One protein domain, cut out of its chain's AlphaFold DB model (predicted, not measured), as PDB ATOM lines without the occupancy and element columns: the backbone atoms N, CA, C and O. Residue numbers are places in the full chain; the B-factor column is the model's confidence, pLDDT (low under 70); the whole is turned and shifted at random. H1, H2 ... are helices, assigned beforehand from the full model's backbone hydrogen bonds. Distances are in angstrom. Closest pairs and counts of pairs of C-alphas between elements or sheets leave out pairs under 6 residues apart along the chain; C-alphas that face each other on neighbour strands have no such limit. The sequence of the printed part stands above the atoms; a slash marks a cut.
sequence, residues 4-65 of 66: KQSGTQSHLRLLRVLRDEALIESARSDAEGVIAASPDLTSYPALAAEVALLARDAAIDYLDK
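AT A GLANCE: This is residues 4 to 65 of the 66 residues of the protein "Unannotated protein" of freshwater metagenome (UniProt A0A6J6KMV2). Three helices set end to end make an open, flat frame with an empty middle: H3, the longest, forms one side, and H2 and H1 form the other two, making a corner like an L where they follow each other. The seven-residue loop 38 to 44 turns the chain between H2 and H3, and the frame stays open between the two ends of the printed part. The printed part has 62 residues with three named helices, in the order H1, H2, H3, and no named strand; its class is all helix. It is loose, with a radius of gyration of the C-alphas of 15.3 A and spans of 44 by 31 by 15 A.

HOW THE PARTS SIT: H3, residues 45 to 63, and H2, residues 21 to 37, are apart, with no C-alpha of the one within 8 A of the other. H1, residues 4 to 19, is apart from H3. H1 and H2 are close but not clearly touching, their closest C-alphas being those of Val 17 and Ile 24, 7.6 A apart. Their lines stand about perpendicular, at 76 degrees. In H2 and H3 every O i to N i+4 pair is within hydrogen-bond range; in H1, 11 of 12 are.

IN THESE COORDINATES: H3 is 27.4 A long from first to last C-alpha, from Pro 45 at (47.186, -56.327, 20.579) to Leu 63 at (62.796, -34.207, 24.579). H2 is 24.3 A long, from Glu 21 to Ala 37. H1 is 23.5 A long and begins at C-alpha 4, (51.554, -15.351, 21.292).

THE WHOLE: The C-alphas farthest apart, those of Lys 4 and Ser 43, are 44.8 A apart; those of Lys 4 and Lys 65 are 17.3 A apart. Residues 4 to 33 and 52 to 65 stand free. The printed part has no cut. The link from H1 to H2 is tight, and that from H2 to H3 is short. Mean pLDDT of the printed part is 80.7, with residues 4 to 9 and 60 to 65 under 70.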
ATOM      1  N   LYS A   4      53.000 -15.655  21.371       48.16
ATOM      2  CA  LYS A   4      51.554 -15.351  21.292       48.16
ATOM      3  C   LYS A   4      50.666 -16.520  20.850       48.16
ATOM      4  O   LYS A   4      49.459 -16.451  21.043       48.16
ATOM      5  N   GLN A   5      51.235 -17.587  20.286       58.38
ATOM      6  CA  GLN A   5      50.445 -18.724  19.789       58.38
ATOM      7  C   GLN A   5      50.210 -19.801  20.864       58.38
ATOM      8  O   GLN A   5      49.155 -20.427  20.880       58.38
ATOM      9  N   SER A   6      51.141 -19.950  21.813       57.25
ATOM     10  CA  SER A   6      51.036 -20.944  22.891       57.25
ATOM     11  C   SER A   6      49.932 -20.607  23.908       57.25
ATOM     12  O   SER A   6      49.187 -21.491  24.333       57.25
ATOM     13  N   GLY A   7      49.745 -19.318  24.235       62.41
ATOM     14  CA  GLY A   7      48.739 -18.870  25.208       62.41
ATOM     15  C   GLY A   7      47.296 -19.081  24.742       62.41
ATOM     16  O   GLY A   7      46.496 -19.690  25.449       62.41
ATOM     17  N   THR A   8      46.964 -18.641  23.525       69.44
ATOM     18  CA  THR A   8      45.603 -18.773  22.978       69.44
ATOM     19  C   THR A   8      45.246 -20.233  22.696       69.44
ATOM     20  O   THR A   8      44.134 -20.661  22.996       69.44
ATOM     21  N   GLN A   9      46.190 -21.028  22.179       69.19
ATOM     22  CA  GLN A   9      45.974 -22.455  21.940       69.19
ATOM     23  C   GLN A   9      45.757 -23.226  23.252       69.19
ATOM     24  O   GLN A   9      44.838 -24.040  23.334       69.19
ATOM     25  N   SER A  10      46.563 -22.958  24.285       71.38
ATOM     26  CA  SER A  10      46.422 -23.605  25.597       71.38
ATOM     27  C   SER A  10      45.108 -23.229  26.279       71.38
ATOM     28  O   SER A  10      44.438 -24.096  26.832       71.38
ATOM     29  N   HIS A  11      44.690 -21.964  26.173       72.00
ATOM     30  CA  HIS A  11      43.406 -21.507  26.703       72.00
ATOM     31  C   HIS A  11      42.220 -22.178  25.990       72.00
ATOM     32  O   HIS A  11      41.316 -22.687  26.644       72.00
ATOM     33  N   LEU A  12      42.243 -22.267  24.654       77.62
ATOM     34  CA  LEU A  12      41.221 -22.997  23.895       77.62
ATOM     35  C   LEU A  12      41.212 -24.498  24.221       77.62
ATOM     36  O   LEU A  12      40.142 -25.102  24.272       77.62
ATOM     37  N   ARG A  13      42.383 -25.102  24.464       75.62
ATOM     38  CA  ARG A  13      42.497 -26.505  24.892       75.62
ATOM     39  C   ARG A  13      41.867 -26.714  26.271       75.62
ATOM     40  O   ARG A  13      41.098 -27.653  26.425       75.62
ATOM     41  N   LEU A  14      42.124 -25.819  27.226       73.81
ATOM     42  CA  LEU A  14      41.501 -25.847  28.552       73.81
ATOM     43  C   LEU A  14      39.973 -25.713  28.470       73.81
ATOM     44  O   LEU A  14      39.256 -26.494  29.083       73.81
ATOM     45  N   LEU A  15      39.473 -24.768  27.668       80.06
ATOM     46  CA  LEU A  15      38.032 -24.581  27.472       80.06
ATOM     47  C   LEU A  15      37.358 -25.812  26.849       80.06
ATOM     48  O   LEU A  15      36.236 -26.141  27.222       80.06
ATOM     49  N   ARG A  16      38.034 -26.507  25.925       81.06
ATOM     50  CA  ARG A  16      37.538 -27.785  25.389       81.06
ATOM     51  C   ARG A  16      37.469 -28.864  26.466       81.06
ATOM     52  O   ARG A  16      36.443 -29.513  26.579       81.06
ATOM     53  N   VAL A  17      38.509 -29.001  27.293       83.81
ATOM     54  CA  VAL A  17      38.520 -29.982  28.395       83.81
ATOM     55  C   VAL A  17      37.362 -29.749  29.364       83.81
ATOM     56  O   VAL A  17      36.681 -30.700  29.717       83.81
ATOM     57  N   LEU A  18      37.098 -28.497  29.746       85.50
ATOM     58  CA  LEU A  18      35.979 -28.168  30.637       85.50
ATOM     59  C   LEU A  18      34.615 -28.456  30.001       85.50
ATOM     60  O   LEU A  18      33.687 -28.875  30.681       85.50
ATOM     61  N   ARG A  19      34.477 -28.228  28.690       88.81
ATOM     62  CA  ARG A  19      33.234 -28.523  27.968       88.81
ATOM     63  C   ARG A  19      32.968 -30.025  27.883       88.81
ATOM     64  O   ARG A  19      31.821 -30.443  28.014       88.81
ATOM     65  N   ASP A  20      34.016 -30.799  27.637       92.31
ATOM     66  CA  ASP A  20      33.928 -32.230  27.360       92.31
ATOM     67  C   ASP A  20      34.261 -33.079  28.602       92.31
ATOM     68  O   ASP A  20      34.504 -34.276  28.482       92.31
ATOM     69  N   GLU A  21      34.256 -32.482  29.799       90.50
ATOM     70  CA  GLU A  21      34.676 -33.110  31.060       90.50
ATOM     71  C   GLU A  21      34.001 -34.465  31.294       90.50
ATOM     72  O   GLU A  21      34.682 -35.462  31.517       90.50
ATOM     73  N   ALA A  22      32.676 -34.533  31.160       89.38
ATOM     74  CA  ALA A  22      31.929 -35.772  31.370       89.38
ATOM     75  C   ALA A  22      32.307 -36.876  30.363       89.38
ATOM     76  O   ALA A  22      32.341 -38.054  30.713       89.38
ATOM     77  N   LEU A  23      32.614 -36.502  29.115       92.31
ATOM     78  CA  LEU A  23      33.067 -37.446  28.093       92.31
ATOM     79  C   LEU A  23      34.487 -37.938  28.395       92.31
ATOM     80  O   LEU A  23      34.771 -39.126  28.260       92.31
ATOM     81  N   ILE A  24      35.365 -37.026  28.819       89.94
ATOM     82  CA  ILE A  24      36.741 -37.341  29.214       89.94
ATOM     83  C   ILE A  24      36.742 -38.284  30.420       89.94
ATOM     84  O   ILE A  24      37.512 -39.243  30.436       89.94
ATOM     85  N   GLU A  25      35.868 -38.047  31.397       92.31
ATOM     86  CA  GLU A  25      35.768 -38.880  32.593       92.31
ATOM     87  C   GLU A  25      35.220 -40.275  32.271       92.31
ATOM     88  O   GLU A  25      35.781 -41.272  32.718       92.31
ATOM     89  N   SER A  26      34.194 -40.370  31.416       91.88
ATOM     90  CA  SER A  26      33.697 -41.667  30.932       91.88
ATOM     91  C   SER A  26      34.796 -42.456  30.223       91.88
ATOM     92  O   SER A  26      35.031 -43.615  30.549       91.88
ATOM     93  N   ALA A  27      35.512 -41.818  29.294       91.31
ATOM     94  CA  ALA A  27      36.596 -42.468  28.563       91.31
ATOM     95  C   ALA A  27      37.736 -42.911  29.494       91.31
ATOM     96  O   ALA A  27      38.345 -43.957  29.271       91.31
ATOM     97  N   ARG A  28      38.023 -42.134  30.549       90.06
ATOM     98  CA  ARG A  28      38.998 -42.512  31.575       90.06
ATOM     99  C   ARG A  28      38.540 -43.747  32.343       90.06
ATOM    100  O   ARG A  28      39.326 -44.679  32.470       90.06
ATOM    101  N   SER A  29      37.293 -43.776  32.806       93.19
ATOM    102  CA  SER A  29      36.750 -44.923  33.538       93.19
ATOM    103  C   SER A  29      36.774 -46.203  32.694       93.19
ATOM    104  O   SER A  29      37.193 -47.254  33.178       93.19
ATOM    105  N   ASP A  30      36.426 -46.104  31.408       89.69
ATOM    106  CA  ASP A  30      36.504 -47.232  30.474       89.69
ATOM    107  C   ASP A  30      37.950 -47.731  30.314       89.69
ATOM    108  O   ASP A  30      38.215 -48.934  30.384       89.69
ATOM    109  N   ALA A  31      38.903 -46.810  30.143       88.19
ATOM    110  CA  ALA A  31      40.319 -47.146  30.027       88.19
ATOM    111  C   ALA A  31      40.866 -47.803  31.305       88.19
ATOM    112  O   ALA A  31      41.596 -48.791  31.222       88.19
ATOM    113  N   GLU A  32      40.488 -47.301  32.482       89.94
ATOM    114  CA  GLU A  32      40.835 -47.908  33.770       89.94
ATOM    115  C   GLU A  32      40.289 -49.334  33.878       89.94
ATOM    116  O   GLU A  32      41.015 -50.233  34.304       89.94
ATOM    117  N   GLY A  33      39.056 -49.574  33.423       89.75
ATOM    118  CA  GLY A  33      38.469 -50.913  33.362       89.75
ATOM    119  C   GLY A  33      39.257 -51.867  32.460       89.75
ATOM    120  O   GLY A  33      39.530 -53.006  32.846       89.75
ATOM    121  N   VAL A  34      39.684 -51.396  31.285       88.25
ATOM    122  CA  VAL A  34      40.510 -52.181  30.353       88.25
ATOM    123  C   VAL A  34      41.868 -52.522  30.968       88.25
ATOM    124  O   VAL A  34      42.296 -53.675  30.900       88.25
ATOM    125  N   ILE A  35      42.532 -51.554  31.604       87.56
ATOM    126  CA  ILE A  35      43.838 -51.760  32.246       87.56
ATOM    127  C   ILE A  35      43.708 -52.698  33.449       87.56
ATOM    128  O   ILE A  35      44.538 -53.586  33.623       87.56
ATOM    129  N   ALA A  36      42.658 -52.553  34.260       87.56
ATOM    130  CA  ALA A  36      42.411 -53.433  35.399       87.56
ATOM    131  C   ALA A  36      42.184 -54.890  34.962       87.56
ATOM    132  O   ALA A  36      42.631 -55.814  35.641       87.56
ATOM    133  N   ALA A  37      41.515 -55.099  33.826       85.31
ATOM    134  CA  ALA A  37      41.275 -56.429  33.273       85.31
ATOM    135  C   ALA A  37      42.509 -57.024  32.570       85.31
ATOM    136  O   ALA A  37      42.721 -58.234  32.616       85.31
ATOM    137  N   SER A  38      43.315 -56.197  31.901       85.31
ATOM    138  CA  SER A  38      44.489 -56.630  31.141       85.31
ATOM    139  C   SER A  38      45.581 -55.554  31.190       85.31
ATOM    140  O   SER A  38      45.705 -54.783  30.233       85.31
ATOM    141  N   PRO A  39      46.418 -55.531  32.246       81.12
ATOM    142  CA  PRO A  39      47.435 -54.494  32.449       81.12
ATOM    143  C   PRO A  39      48.424 -54.382  31.289       81.12
ATOM    144  O   PRO A  39      48.786 -53.285  30.874       81.12
ATOM    145  N   ASP A  40      48.790 -55.525  30.712       80.69
ATOM    146  CA  ASP A  40      49.735 -55.603  29.597       80.69
ATOM    147  C   ASP A  40      49.047 -55.473  28.227       80.69
ATOM    148  O   ASP A  40      49.682 -55.672  27.192       80.69
ATOM    149  N   LEU A  41      47.732 -55.205  28.203       83.75
ATOM    150  CA  LEU A  41      46.905 -55.149  26.990       83.75
ATOM    151  C   LEU A  41      47.066 -56.387  26.081       83.75
ATOM    152  O   LEU A  41      46.793 -56.330  24.884       83.75
ATOM    153  N   THR A  42      47.469 -57.533  26.637       80.81
ATOM    154  CA  THR A  42      47.741 -58.777  25.895       80.81
ATOM    155  C   THR A  42      46.506 -59.320  25.187       80.81
ATOM    156  O   THR A  42      46.624 -59.938  24.131       80.81
ATOM    157  N   SER A  43      45.315 -59.031  25.720       83.38
ATOM    158  CA  SER A  43      44.033 -59.356  25.079       83.38
ATOM    159  C   SER A  43      43.637 -58.375  23.960       83.38
ATOM    160  O   SER A  43      42.703 -58.649  23.209       83.38
ATOM    161  N   TYR A  44      44.351 -57.252  23.812       84.19
ATOM    162  CA  TYR A  44      44.063 -56.168  22.866       84.19
ATOM    163  C   TYR A  44      45.329 -55.730  22.098       84.19
ATOM    164  O   TYR A  44      45.786 -54.594  22.243       84.19
ATOM    165  N   PRO A  45      45.898 -56.588  21.231       85.62
ATOM    166  CA  PRO A  45      47.186 -56.327  20.579       85.62
ATOM    167  C   PRO A  45      47.197 -55.075  19.685       85.62
ATOM    168  O   PRO A  45      48.210 -54.383  19.618       85.62
ATOM    169  N   ALA A  46      46.078 -54.745  19.031       88.44
ATOM    170  CA  ALA A  46      45.963 -53.514  18.243       88.44
ATOM    171  C   ALA A  46      45.996 -52.259  19.132       88.44
ATOM    172  O   ALA A  46      46.679 -51.293  18.811       88.44
ATOM    173  N   LEU A  47      45.311 -52.296  20.280       85.69
ATOM    174  CA  LEU A  47      45.320 -51.199  21.247       85.69
ATOM    175  C   LEU A  47      46.713 -51.028  21.868       85.69
ATOM    176  O   LEU A  47      47.192 -49.907  21.984       85.69
ATOM    177  N   ALA A  48      47.387 -52.130  22.207       86.88
ATOM    178  CA  ALA A  48      48.753 -52.105  22.726       86.88
ATOM    179  C   ALA A  48      49.737 -51.430  21.753       86.88
ATOM    180  O   ALA A  48      50.563 -50.620  22.175       86.88
ATOM    181  N   ALA A  49      49.632 -51.728  20.452       88.25
ATOM    182  CA  ALA A  49      50.470 -51.110  19.427       88.25
ATOM    183  C   ALA A  49      50.241 -49.591  19.333       88.25
ATOM    184  O   ALA A  49      51.204 -48.827  19.349       88.25
ATOM    185  N   GLU A  50      48.981 -49.150  19.302       89.56
ATOM    186  CA  GLU A  50      48.634 -47.723  19.258       89.56
ATOM    187  C   GLU A  50      49.090 -46.973  20.518       89.56
ATOM    188  O   GLU A  50      49.665 -45.889  20.431       89.56
ATOM    189  N   VAL A  51      48.910 -47.568  21.703       86.94
ATOM    190  CA  VAL A  51      49.388 -46.984  22.966       86.94
ATOM    191  C   VAL A  51      50.914 -46.851  22.968       86.94
ATOM    192  O   VAL A  51      51.439 -45.829  23.411       86.94
ATOM    193  N   ALA A  52      51.640 -47.838  22.431       87.25
ATOM    194  CA  ALA A  52      53.095 -47.774  22.309       87.25
ATOM    195  C   ALA A  52      53.559 -46.662  21.350       87.25
ATOM    196  O   ALA A  52      54.552 -45.986  21.631       87.25
ATOM    197  N   LEU A  53      52.835 -46.437  20.246       87.38
ATOM    198  CA  LEU A  53      53.090 -45.314  19.339       87.38
ATOM    199  C   LEU A  53      52.850 -43.971  20.040       87.38
ATOM    200  O   LEU A  53      53.731 -43.113  20.030       87.38
ATOM    201  N   LEU A  54      51.719 -43.820  20.733       85.75
ATOM    202  CA  LEU A  54      51.393 -42.590  21.458       85.75
ATOM    203  C   LEU A  54      52.418 -42.274  22.562       85.75
ATOM    204  O   LEU A  54      52.807 -41.120  22.738       85.75
ATOM    205  N   ALA A  55      52.882 -43.290  23.295       84.44
ATOM    206  CA  ALA A  55      53.907 -43.130  24.326       84.44
ATOM    207  C   ALA A  55      55.249 -42.665  23.740       84.44
ATOM    208  O   ALA A  55      55.936 -41.835  24.339       84.44
ATOM    209  N   ARG A  56      55.609 -43.170  22.555       82.25
ATOM    210  CA  ARG A  56      56.807 -42.737  21.829       82.25
ATOM    211  C   ARG A  56      56.706 -41.271  21.417       82.25
ATOM    212  O   ARG A  56      57.660 -40.529  21.632       82.25
ATOM    213  N   ASP A  57      55.569 -40.855  20.873       77.38
ATOM    214  CA  ASP A  57      55.363 -39.471  20.438       77.38
ATOM    215  C   ASP A  57      55.382 -38.502  21.630       77.38
ATOM    216  O   ASP A  57      56.047 -37.469  21.585       77.38
ATOM    217  N   ALA A  58      54.754 -38.877  22.750       74.69
ATOM    218  CA  ALA A  58      54.797 -38.095  23.984       74.69
ATOM    219  C   ALA A  58      56.223 -37.957  24.554       74.69
ATOM    220  O   ALA A  58      56.580 -36.906  25.089       74.69
ATOM    221  N   ALA A  59      57.048 -39.002  24.434       72.25
ATOM    222  CA  ALA A  59      58.447 -38.958  24.847       72.25
ATOM    223  C   ALA A  59      59.286 -38.028  23.952       72.25
ATOM    224  O   ALA A  59      60.142 -37.305  24.460       72.25
ATOM    225  N   ILE A  60      59.021 -38.003  22.642       69.94
ATOM    226  CA  ILE A  60      59.680 -37.090  21.693       69.94
ATOM    227  C   ILE A  60      59.327 -35.632  22.020       69.94
ATOM    228  O   ILE A  60      60.227 -34.804  22.153       69.94
ATOM    229  N   ASP A  61      58.047 -35.337  22.254       67.69
ATOM    230  CA  ASP A  61      57.571 -34.001  22.645       67.69
ATOM    231  C   ASP A  61      58.194 -33.493  23.960       67.69
ATOM    232  O   ASP A  61      58.300 -32.282  24.176       67.69
ATOM    233  N   TYR A  62      58.566 -34.400  24.870       63.28
ATOM    234  CA  TYR A  62      59.265 -34.054  26.108       63.28
ATOM    235  C   TYR A  62      60.741 -33.723  25.859       63.28
ATOM    236  O   TYR A  62      61.264 -32.790  26.465       63.28
ATOM    237  N   LEU A  63      61.398 -34.447  24.949       68.75
ATOM    238  CA  LEU A  63      62.796 -34.207  24.579       68.75
ATOM    239  C   LEU A  63      62.986 -32.873  23.842       68.75
ATOM    240  O   LEU A  63      63.957 -32.179  24.113       68.75
ATOM    241  N   ASP A  64      62.042 -32.473  22.986       61.12
ATOM    242  CA  ASP A  64      62.078 -31.185  22.263       61.12
ATOM    243  C   ASP A  64      61.847 -29.957  23.168       61.12
ATOM    244  O   ASP A  64      62.070 -28.814  22.760       61.12
ATOM    245  N   LYS A  65      61.374 -30.175  24.402       58.16
ATOM    246  CA  LYS A  65      61.155 -29.127  25.414       58.16
ATOM    247  C   LYS A  65      62.276 -29.039  26.458       58.16
ATOM    248  O   LYS A  65      62.154 -28.211  27.365       58.16
TER     249      LYS A  65